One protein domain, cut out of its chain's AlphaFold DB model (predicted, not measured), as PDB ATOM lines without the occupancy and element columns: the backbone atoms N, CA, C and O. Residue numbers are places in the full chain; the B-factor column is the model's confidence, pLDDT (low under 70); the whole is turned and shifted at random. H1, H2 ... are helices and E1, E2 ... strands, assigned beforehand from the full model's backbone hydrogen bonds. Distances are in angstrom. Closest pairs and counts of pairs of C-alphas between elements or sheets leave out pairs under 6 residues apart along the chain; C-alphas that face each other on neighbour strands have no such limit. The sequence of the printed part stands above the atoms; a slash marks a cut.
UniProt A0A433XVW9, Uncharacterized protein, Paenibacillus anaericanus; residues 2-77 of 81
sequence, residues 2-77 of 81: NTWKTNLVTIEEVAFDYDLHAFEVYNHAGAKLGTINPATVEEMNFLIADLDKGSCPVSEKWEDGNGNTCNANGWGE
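Overview. This is residues 2 to 77 of the 81 residues of an uncharacterized protein of Paenibacillus anaericanus (UniProt A0A433XVW9). A strongly twisted sheet of four strands has H1 over one face, with loops of residues 53 to 77 beside the helix on that face. The printed part has 76 residues, with four named strands and then one named helix, under half of the residues being in named elements; the sheet's order is E1 - E2 - E3 - E4, antiparallel. The class is mixed, helices and strands; the whole is compact, radius of gyration of the C-alphas 11.2 A, spanning 30 by 26 by 19 A.

Along the chain. E1, residues 3 to 5, begins at C-alpha 3 (-10.953, -31.060, -5.064). E2, residues 9 to 17, measures 24.0 A; E3, 20 to 27, 23.4 A; E4, 32 to 36, 11.6 A. H1, residues 41 to 52, measures 16.4 A, ending at C-alpha 52 (-12.434, -25.233, 2.807).

Arrangement. E1 to E4 form a meander, each strand the antiparallel neighbour and hairpin partner of the one before. Within hydrogen-bond range are N 4 and O 11, 2.9 A, N 12 and O 24, 2.8 A, and N 33 and O 25, 2.8 A. H1 is on the sheet, two layers with the helix on one face, at a height over the sheet of 9.2 A, over E2 and E3; it runs slantwise to the strands, only just, at 32 degrees to E3 on the local plane. The closest C-alphas of E3 and H1, Leu 20 and Val 41, are 6.0 A apart. In H1 every O i to N i+4 pair is within hydrogen-bond range.

Size, cuts and confidence. The C-alphas farthest apart, Ala 29 and Glu 42, are 31.2 A apart. The printed part has no cut, and the four links between elements are tight. Residues 76 to 77 have pLDDT under 70.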
ATOM      1  N   ASN A   2     -14.555 -28.773  -7.497       92.69
ATOM      2  CA  ASN A   2     -13.415 -28.586  -6.621       92.69
ATOM      3  C   ASN A   2     -12.842 -29.940  -6.178       92.69
ATOM      4  O   ASN A   2     -13.485 -30.986  -6.281       92.69
ATOM      5  N   THR A   3     -11.617 -29.901  -5.660       95.56
ATOM      6  CA  THR A   3     -10.953 -31.060  -5.064       95.56
ATOM      7  C   THR A   3     -10.292 -30.633  -3.765       95.56
ATOM      8  O   THR A   3      -9.497 -29.691  -3.757       95.56
ATOM      9  N   TRP A   4     -10.552 -31.367  -2.686       95.62
ATOM     10  CA  TRP A   4      -9.927 -31.155  -1.383       95.62
ATOM     11  C   TRP A   4      -9.029 -32.332  -1.035       95.62
ATOM     12  O   TRP A   4      -9.324 -33.485  -1.345       95.62
ATOM     13  N   LYS A   5      -7.903 -32.048  -0.383       93.94
ATOM     14  CA  LYS A   5      -6.942 -33.066   0.049       93.94
ATOM     15  C   LYS A   5      -6.671 -32.902   1.529       93.94
ATOM     16  O   LYS A   5      -6.292 -31.823   1.976       93.94
ATOM     17  N   THR A   6      -6.829 -33.989   2.271       90.50
ATOM     18  CA  THR A   6      -6.472 -34.072   3.686       90.50
ATOM     19  C   THR A   6      -5.310 -35.043   3.872       90.50
ATOM     20  O   THR A   6      -4.845 -35.692   2.933       90.50
ATOM     21  N   ASN A   7      -4.849 -35.198   5.115       88.25
ATOM     22  CA  ASN A   7      -3.833 -36.198   5.446       88.25
ATOM     23  C   ASN A   7      -4.336 -37.645   5.311       88.25
ATOM     24  O   ASN A   7      -3.524 -38.564   5.380       88.25
ATOM     25  N   LEU A   8      -5.644 -37.875   5.143       88.25
ATOM     26  CA  LEU A   8      -6.240 -39.217   5.094       88.25
ATOM     27  C   LEU A   8      -6.871 -39.546   3.739       88.25
ATOM     28  O   LEU A   8      -6.814 -40.698   3.313       88.25
ATOM     29  N   VAL A   9      -7.484 -38.558   3.087       92.94
ATOM     30  CA  VAL A   9      -8.325 -38.772   1.906       92.94
ATOM     31  C   VAL A   9      -8.239 -37.617   0.912       92.94
ATOM     32  O   VAL A   9      -7.873 -36.493   1.261       92.94
ATOM     33  N   THR A  10      -8.617 -37.904  -0.329       94.81
ATOM     34  CA  THR A  10      -8.949 -36.911  -1.356       94.81
ATOM     35  C   THR A  10     -10.463 -36.882  -1.531       94.81
ATOM     36  O   THR A  10     -11.088 -37.938  -1.550       94.81
ATOM     37  N   ILE A  11     -11.044 -35.691  -1.629       95.00
ATOM     38  CA  ILE A  11     -12.473 -35.469  -1.847       95.00
ATOM     39  C   ILE A  11     -12.643 -34.758  -3.184       95.00
ATOM     40  O   ILE A  11     -12.015 -33.721  -3.405       95.00
ATOM     41  N   GLU A  12     -13.490 -35.291  -4.053       95.75
ATOM     42  CA  GLU A  12     -13.798 -34.722  -5.363       95.75
ATOM     43  C   GLU A  12     -15.281 -34.353  -5.435       95.75
ATOM     44  O   GLU A  12     -16.154 -35.166  -5.132       95.75
ATOM     45  N   GLU A  13     -15.565 -33.107  -5.812       95.56
ATOM     46  CA  GLU A  13     -16.924 -32.636  -6.076       95.56
ATOM     47  C   GLU A  13     -17.375 -33.100  -7.462       95.56
ATOM     48  O   GLU A  13     -16.747 -32.757  -8.468       95.56
ATOM     49  N   VAL A  14     -18.495 -33.816  -7.527       94.25
ATOM     50  CA  VAL A  14     -19.084 -34.320  -8.772       94.25
ATOM     51  C   VAL A  14     -20.528 -33.854  -8.922       94.25
ATOM     52  O   VAL A  14     -21.244 -33.673  -7.941       94.25
ATOM     53  N   ALA A  15     -20.975 -33.653 -10.161       92.88
ATOM     54  CA  ALA A  15     -22.370 -33.306 -10.422       92.88
ATOM     55  C   ALA A  15     -23.281 -34.469 -10.014       92.88
ATOM     56  O   ALA A  15     -22.951 -35.626 -10.284       92.88
ATOM     57  N   PHE A  16     -24.421 -34.155  -9.400       85.19
ATOM     58  CA  PHE A  16     -25.374 -35.157  -8.943       85.19
ATOM     59  C   PHE A  16     -26.778 -34.920  -9.511       85.19
ATOM     60  O   PHE A  16     -27.163 -35.628 -10.441       85.19
ATOM     61  N   ASP A  17     -27.517 -33.922  -9.014       82.50
ATOM     62  CA  ASP A  17     -28.898 -33.650  -9.442       82.50
ATOM     63  C   ASP A  17     -29.216 -32.147  -9.470       82.50
ATOM     64  O   ASP A  17     -29.227 -31.480  -8.437       82.50
ATOM     65  N   TYR A  18     -29.494 -31.605 -10.660       87.06
ATOM     66  CA  TYR A  18     -29.647 -30.162 -10.910       87.06
ATOM     67  C   TYR A  18     -28.490 -29.337 -10.314       87.06
ATOM     68  O   TYR A  18     -27.371 -29.408 -10.816       87.06
ATOM     69  N   ASP A  19     -28.772 -28.561  -9.263       89.31
ATOM     70  CA  ASP A  19     -27.810 -27.713  -8.554       89.31
ATOM     71  C   ASP A  19     -27.104 -28.453  -7.400       89.31
ATOM     72  O   ASP A  19     -26.229 -27.885  -6.749       89.31
ATOM     73  N   LEU A  20     -27.488 -29.703  -7.111       90.62
ATOM     74  CA  LEU A  20     -26.841 -30.540  -6.105       90.62
ATOM     75  C   LEU A  20     -25.624 -31.246  -6.690       90.62
ATOM     76  O   LEU A  20     -25.674 -31.881  -7.749       90.62
ATOM     77  N   HIS A  21     -24.539 -31.192  -5.932       92.50
ATOM     78  CA  HIS A  21     -23.319 -31.943  -6.169       92.50
ATOM     79  C   HIS A  21     -23.135 -32.990  -5.069       92.50
ATOM     80  O   HIS A  21     -23.561 -32.797  -3.931       92.50
ATOM     81  N   ALA A  22     -22.480 -34.091  -5.416       92.62
ATOM     82  CA  ALA A  22     -22.049 -35.114  -4.480       92.62
ATOM     83  C   ALA A  22     -20.534 -35.024  -4.262       92.62
ATOM     84  O   ALA A  22     -19.812 -34.387  -5.035       92.62
ATOM     85  N   PHE A  23     -20.048 -35.677  -3.209       93.38
ATOM     86  CA  PHE A  23     -18.632 -35.664  -2.855       93.38
ATOM     87  C   PHE A  23     -18.095 -37.086  -2.798       93.38
ATOM     88  O   PHE A  23     -18.390 -37.847  -1.874       93.38
ATOM     89  N   GLU A  24     -17.299 -37.455  -3.793       93.69
ATOM     90  CA  GLU A  24     -16.623 -38.746  -3.827       93.69
ATOM     91  C   GLU A  24     -15.358 -38.673  -2.975       93.69
ATOM     92  O   GLU A  24     -14.564 -37.741  -3.098       93.69
ATOM     93  N   VAL A  25     -15.164 -39.650  -2.090       92.44
ATOM     94  CA  VAL A  25     -14.000 -39.680  -1.197       92.44
ATOM     95  C   VAL A  25     -13.136 -40.881  -1.529       92.44
ATOM     96  O   VAL A  25     -13.618 -42.009  -1.630       92.44
ATOM     97  N   TYR A  26     -11.839 -40.635  -1.654       92.50
ATOM     98  CA  TYR A  26     -10.822 -41.598  -2.044       92.50
ATOM     99  C   TYR A  26      -9.719 -41.661  -0.997       92.50
ATOM    100  O   TYR A  26      -9.343 -40.647  -0.410       92.50
ATOM    101  N   ASN A  27      -9.138 -42.838  -0.794       90.38
ATOM    102  CA  ASN A  27      -7.897 -42.952  -0.031       90.38
ATOM    103  C   ASN A  27      -6.672 -42.533  -0.874       90.38
ATOM    104  O   ASN A  27      -6.767 -42.290  -2.076       90.38
ATOM    105  N   HIS A  28      -5.488 -42.502  -0.254       87.81
ATOM    106  CA  HIS A  28      -4.228 -42.143  -0.934       87.81
ATOM    107  C   HIS A  28      -3.806 -43.094  -2.059       87.81
ATOM    108  O   HIS A  28      -3.002 -42.714  -2.905       87.81
ATOM    109  N   ALA A  29      -4.328 -44.322  -2.077       88.88
ATOM    110  CA  ALA A  29      -4.093 -45.271  -3.162       88.88
ATOM    111  C   ALA A  29      -5.036 -45.041  -4.361       88.88
ATOM    112  O   ALA A  29      -4.933 -45.755  -5.356       88.88
ATOM    113  N   GLY A  30      -5.949 -44.066  -4.274       88.50
ATOM    114  CA  GLY A  30      -6.947 -43.769  -5.299       88.50
ATOM    115  C   GLY A  30      -8.167 -44.692  -5.266       88.50
ATOM    116  O   GLY A  30      -8.972 -44.661  -6.192       88.50
ATOM    117  N   ALA A  31      -8.333 -45.518  -4.227       89.75
ATOM    118  CA  ALA A  31      -9.531 -46.340  -4.086       89.75
ATOM    119  C   ALA A  31     -10.678 -45.501  -3.509       89.75
ATOM    120  O   ALA A  31     -10.510 -44.849  -2.473       89.75
ATOM    121  N   LYS A  32     -11.838 -45.544  -4.174       90.50
ATOM    122  CA  LYS A  32     -13.064 -44.888  -3.710       90.50
ATOM    123  C   LYS A  32     -13.530 -45.554  -2.419       90.50
ATOM    124  O   LYS A  32     -13.750 -46.761  -2.386       90.50
ATOM    125  N   LEU A  33     -13.667 -44.757  -1.369       88.94
ATOM    126  CA  LEU A  33     -14.220 -45.174  -0.085       88.94
ATOM    127  C   LEU A  33     -15.757 -45.159  -0.122       88.94
ATOM    128  O   LEU A  33     -16.372 -45.949   0.591       88.94
ATOM    129  N   GLY A  34     -16.345 -44.293  -0.965       89.06
ATOM    130  CA  GLY A  34     -17.789 -44.107  -1.220       89.06
ATOM    131  C   GLY A  34     -18.146 -42.651  -1.587       89.06
ATOM    132  O   GLY A  34     -17.302 -41.945  -2.150       89.06
ATOM    133  N   THR A  35     -19.370 -42.209  -1.281       91.19
ATOM    134  CA  THR A  35     -19.917 -40.918  -1.745       91.19
ATOM    135  C   THR A  35     -20.781 -40.255  -0.677       91.19
ATOM    136  O   THR A  35     -21.631 -40.922  -0.104       91.19
ATOM    137  N   ILE A  36     -20.622 -38.950  -0.454       90.06
ATOM    138  CA  ILE A  36     -21.538 -38.150   0.374       90.06
ATOM    139  C   ILE A  36     -22.566 -37.493  -0.542       90.06
ATOM    140  O   ILE A  36     -22.185 -36.776  -1.472       90.06
ATOM    141  N   ASN A  37     -23.849 -37.716  -0.260       89.56
ATOM    142  CA  ASN A  37     -24.955 -37.164  -1.037       89.56
ATOM    143  C   ASN A  37     -25.739 -36.163  -0.174       89.56
ATOM    144  O   ASN A  37     -26.606 -36.586   0.592       89.56
ATOM    145  N   PRO A  38     -25.447 -34.851  -0.257       88.38
ATOM    146  CA  PRO A  38     -26.223 -33.860   0.481       88.38
ATOM    147  C   PRO A  38     -27.681 -33.870   0.010       88.38
ATOM    148  O   PRO A  38     -27.961 -33.885  -1.190       88.38
ATOM    149  N   ALA A  39     -28.621 -33.814   0.953       88.06
ATOM    150  CA  ALA A  39     -30.050 -33.801   0.652       88.06
ATOM    151  C   ALA A  39     -30.540 -32.418   0.194       88.06
ATOM    152  O   ALA A  39     -31.596 -32.301  -0.430       88.06
ATOM    153  N   THR A  40     -29.795 -31.354   0.520       90.56
ATOM    154  CA  THR A  40     -30.146 -29.967   0.185       90.56
ATOM    155  C   THR A  40     -28.932 -29.138  -0.240       90.56
ATOM    156  O   THR A  40     -27.791 -29.435   0.113       90.56
ATOM    157  N   VAL A  41     -29.186 -28.037  -0.955       91.62
ATOM    158  CA  VAL A  41     -28.150 -27.059  -1.337       91.62
ATOM    159  C   VAL A  41     -27.505 -26.416  -0.102       91.62
ATOM    160  O   VAL A  41     -26.319 -26.100  -0.113       91.62
ATOM    161  N   GLU A  42     -28.262 -26.234   0.983       93.31
ATOM    162  CA  GLU A  42     -27.739 -25.700   2.246       93.31
ATOM    163  C   GLU A  42     -26.720 -26.654   2.878       93.31
ATOM    164  O   GLU A  42     -25.636 -26.222   3.270       93.31
ATOM    165  N   GLU A  43     -27.034 -27.949   2.908       90.56
ATOM    166  CA  GLU A  43     -26.123 -28.991   3.386       90.56
ATOM    167  C   GLU A  43     -24.870 -29.081   2.510       90.56
ATOM    168  O   GLU A  43     -23.756 -29.075   3.029       90.56
ATOM    169  N   MET A  44     -25.029 -29.052   1.184       92.62
ATOM    170  CA  MET A  44     -23.905 -29.010   0.244       92.62
ATOM    171  C   MET A  44     -22.973 -27.819   0.523       92.62
ATOM    172  O   MET A  44     -21.757 -27.988   0.613       92.62
ATOM    173  N   ASN A  45     -23.530 -26.620   0.710       93.50
ATOM    174  CA  ASN A  45     -22.747 -25.418   1.001       93.50
ATOM    175  C   ASN A  45     -22.050 -25.490   2.367       93.50
ATOM    176  O   ASN A  45     -20.931 -24.995   2.509       93.50
ATOM    177  N   PHE A  46     -22.684 -26.109   3.365       93.00
ATOM    178  CA  PHE A  46     -22.064 -26.350   4.665       93.00
ATOM    179  C   PHE A  46     -20.863 -27.298   4.546       93.00
ATOM    180  O   PHE A  46     -19.787 -26.981   5.057       93.00
ATOM    181  N   LEU A  47     -21.014 -28.409   3.813       92.00
ATOM    182  CA  LEU A  47     -19.933 -29.367   3.563       92.00
ATOM    183  C   LEU A  47     -18.752 -28.698   2.849       92.00
ATOM    184  O   LEU A  47     -17.613 -28.857   3.282       92.00
ATOM    185  N   ILE A  48     -19.015 -27.896   1.810       93.75
ATOM    186  CA  ILE A  48     -17.982 -27.131   1.092       93.75
ATOM    187  C   ILE A  48     -17.248 -26.182   2.045       93.75
ATOM    188  O   ILE A  48     -16.020 -26.185   2.093       93.75
ATOM    189  N   ALA A  49     -17.982 -25.407   2.847       94.81
ATOM    190  CA  ALA A  49     -17.383 -24.453   3.777       94.81
ATOM    191  C   ALA A  49     -16.521 -25.130   4.855       94.81
ATOM    192  O   ALA A  49     -15.542 -24.545   5.319       94.81
ATOM    193  N   ASP A  50     -16.874 -26.342   5.278       94.38
ATOM    194  CA  ASP A  50     -16.070 -27.121   6.216       94.38
ATOM    195  C   ASP A  50     -14.846 -27.753   5.546       94.38
ATOM    196  O   ASP A  50     -13.748 -27.694   6.105       94.38
ATOM    197  N   LEU A  51     -14.983 -28.274   4.325       93.81
ATOM    198  CA  LEU A  51     -13.849 -28.755   3.530       93.81
ATOM    199  C   LEU A  51     -12.829 -27.635   3.264       93.81
ATOM    200  O   LEU A  51     -11.625 -27.860   3.398       93.81
ATOM    201  N   ASP A  52     -13.290 -26.413   2.991       94.38
ATOM    202  CA  ASP A  52     -12.434 -25.233   2.807       94.38
ATOM    203  C   ASP A  52     -11.670 -24.835   4.083       94.38
ATOM    204  O   ASP A  52     -10.582 -24.259   4.007       94.38
ATOM    205  N   LYS A  53     -12.190 -25.177   5.269       94.50
ATOM    206  CA  LYS A  53     -11.476 -25.025   6.554       94.50
ATOM    207  C   LYS A  53     -10.512 -26.180   6.840       94.50
ATOM    208  O   LYS A  53      -9.783 -26.128   7.831       94.50
ATOM    209  N   GLY A  54     -10.499 -27.213   5.999       90.69
ATOM    210  CA  GLY A  54      -9.678 -28.409   6.162       90.69
ATOM    211  C   GLY A  54     -10.339 -29.532   6.963       90.69
ATOM    212  O   GLY A  54      -9.627 -30.432   7.414       90.69
ATOM    213  N   SER A  55     -11.665 -29.507   7.148       91.88
ATOM    214  CA  SER A  55     -12.392 -30.629   7.751       91.88
ATOM    215  C   SER A  55     -12.199 -31.908   6.937       91.88
ATOM    216  O   SER A  55     -12.033 -31.893   5.716       91.88
ATOM    217  N   CYS A  56     -12.208 -33.045   7.629       88.06
ATOM    218  CA  CYS A  56     -11.960 -34.351   7.029       88.06
ATOM    219  C   CYS A  56     -13.145 -35.284   7.299       88.06
ATOM    220  O   CYS A  56     -13.367 -35.617   8.466       88.06
ATOM    221  N   PRO A  57     -13.838 -35.795   6.262       86.44
ATOM    222  CA  PRO A  57     -15.005 -36.662   6.441       86.44
ATOM    223  C   PRO A  57     -14.734 -37.887   7.326       86.44
ATOM    224  O   PRO A  57     -15.573 -38.276   8.133       86.44
ATOM    225  N   VAL A  58     -13.533 -38.469   7.220       85.50
ATOM    226  CA  VAL A  58     -13.114 -39.640   8.009       85.50
ATOM    227  C   VAL A  58     -12.900 -39.290   9.486       85.50
ATOM    228  O   VAL A  58     -13.259 -40.073  10.362       85.50
ATOM    229  N   SER A  59     -12.296 -38.135   9.782       84.44
ATOM    230  CA  SER A  59     -12.005 -37.714  11.161       84.44
ATOM    231  C   SER A  59     -13.258 -37.212  11.873       84.44
ATOM    232  O   SER A  59     -13.489 -37.557  13.030       84.44
ATOM    233  N   GLU A  60     -14.076 -36.457  11.146       85.62
ATOM    234  CA  GLU A  60     -15.331 -35.874  11.620       85.62
ATOM    235  C   GLU A  60     -16.507 -36.861  11.556       85.62
ATOM    236  O   GLU A  60     -17.616 -36.522  11.959       85.62
ATOM    237  N   LYS A  61     -16.276 -38.096  11.081       83.81
ATOM    238  CA  LYS A  61     -17.276 -39.174  11.007       83.81
ATOM    239  C   LYS A  61     -18.538 -38.763  10.243       83.81
ATOM    240  O   LYS A  61     -19.653 -39.000  10.699       83.81
ATOM    241  N   TRP A  62     -18.354 -38.149   9.079       87.56
ATOM    242  CA  TRP A  62     -19.466 -37.725   8.234       87.56
ATOM    243  C   TRP A  62     -20.297 -38.913   7.749       87.56
ATOM    244  O   TRP A  62     -19.770 -40.007   7.524       87.56
ATOM    245  N   GLU A  63     -21.595 -38.679   7.591       83.31
ATOM    246  CA  GLU A  63     -22.550 -39.647   7.063       83.31
ATOM    247  C   GLU A  63     -22.680 -39.511   5.535       83.31
ATOM    248  O   GLU A  63     -22.460 -38.431   4.989       83.31
ATOM    249  N   ASP A  64     -23.012 -40.595   4.835       80.56
ATOM    250  CA  ASP A  64     -23.242 -40.626   3.381       80.56
ATOM    251  C   ASP A  64     -24.674 -40.239   2.950       80.56
ATOM    252  O   ASP A  64     -24.962 -40.184   1.749       80.56
ATOM    253  N   GLY A  65     -25.562 -39.977   3.916       72.69
ATOM    254  CA  GLY A  65     -26.993 -39.736   3.711       72.69
ATOM    255  C   GLY A  65     -27.853 -41.009   3.720       72.69
ATOM    256  O   GLY A  65     -29.071 -40.919   3.574       72.69
ATOM    257  N   ASN A  66     -27.246 -42.191   3.894       75.50
ATOM    258  CA  ASN A  66     -27.916 -43.495   3.993       75.50
ATOM    259  C   ASN A  66     -27.730 -44.155   5.373       75.50
ATOM    260  O   ASN A  66     -28.000 -45.347   5.543       75.50
ATOM    261  N   GLY A  67     -27.278 -43.397   6.369       77.06
ATOM    262  CA  GLY A  67     -26.988 -43.867   7.718       77.06
ATOM    263  C   GLY A  67     -25.596 -44.472   7.891       77.06
ATOM    264  O   GLY A  67     -25.310 -45.006   8.969       77.06
ATOM    265  N   ASN A  68     -24.717 -44.398   6.887       81.12
ATOM    266  CA  ASN A  68     -23.381 -44.965   7.000       81.12
ATOM    267  C   ASN A  68     -22.332 -43.915   7.353       81.12
ATOM    268  O   ASN A  68     -22.225 -42.865   6.726       81.12
ATOM    269  N   THR A  69     -21.477 -44.232   8.324       84.75
ATOM    270  CA  THR A  69     -20.407 -43.338   8.785       84.75
ATOM    271  C   THR A  69     -19.091 -43.565   8.045       84.75
ATOM    272  O   THR A  69     -18.641 -44.702   7.870       84.75
ATOM    273  N   CYS A  70     -18.421 -42.469   7.690       80.81
ATOM    274  CA  CYS A  70     -17.135 -42.491   7.008       80.81
ATOM    275  C   CYS A  70     -16.054 -43.124   7.882       80.81
ATOM    276  O   CYS A  70     -15.857 -42.748   9.040       80.81
ATOM    277  N   ASN A  71     -15.302 -44.063   7.310       80.69
ATOM    278  CA  ASN A  71     -14.079 -44.577   7.906       80.69
ATOM    279  C   ASN A  71     -13.029 -44.872   6.822       80.69
ATOM    280  O   ASN A  71     -13.324 -44.883   5.628       80.69
ATOM    281  N   ALA A  72     -11.787 -45.122   7.245       76.81
ATOM    282  CA  ALA A  72     -10.650 -45.327   6.343       76.81
ATOM    283  C   ALA A  72     -10.767 -46.564   5.423       76.81
ATOM    284  O   ALA A  72      -9.993 -46.684   4.475       76.81
ATOM    285  N   ASN A  73     -11.715 -47.465   5.692       77.94
ATOM    286  CA  ASN A  73     -11.970 -48.681   4.920       77.94
ATOM    287  C   ASN A  73     -13.251 -48.593   4.067       77.94
ATOM    288  O   ASN A  73     -13.621 -49.586   3.446       77.94
ATOM    289  N   GLY A  74     -13.920 -47.437   4.033       76.06
ATOM    290  CA  GLY A  74     -15.168 -47.225   3.295       76.06
ATOM    291  C   GLY A  74     -16.398 -47.080   4.191       76.06
ATOM    292  O   GLY A  74     -16.353 -47.332   5.391       76.06
ATOM    293  N   TRP A  75     -17.521 -46.670   3.612       78.69
ATOM    294  CA  TRP A  75     -18.762 -46.353   4.335       78.69
ATOM    295  C   TRP A  75     -19.620 -47.577   4.693       78.69
ATOM    296  O   TRP A  75     -20.832 -47.522   4.632       78.69
ATOM    297  N   GLY A  76     -19.045 -48.726   5.050       65.12
ATOM    298  CA  GLY A  76     -19.852 -49.846   5.572       65.12
ATOM    299  C   GLY A  76     -20.909 -50.438   4.618       65.12
ATOM    300  O   GLY A  76     -21.623 -51.345   5.029       65.12
ATOM    301  N   GLU A  77     -20.956 -50.029   3.341       62.88
ATOM    302  CA  GLU A  77     -21.851 -50.572   2.298       62.88
ATOM    303  C   GLU A  77     -21.653 -52.091   2.065       62.88
ATOM    304  O   GLU A  77     -22.451 -52.756   1.404       62.88
TER     305      GLU A  77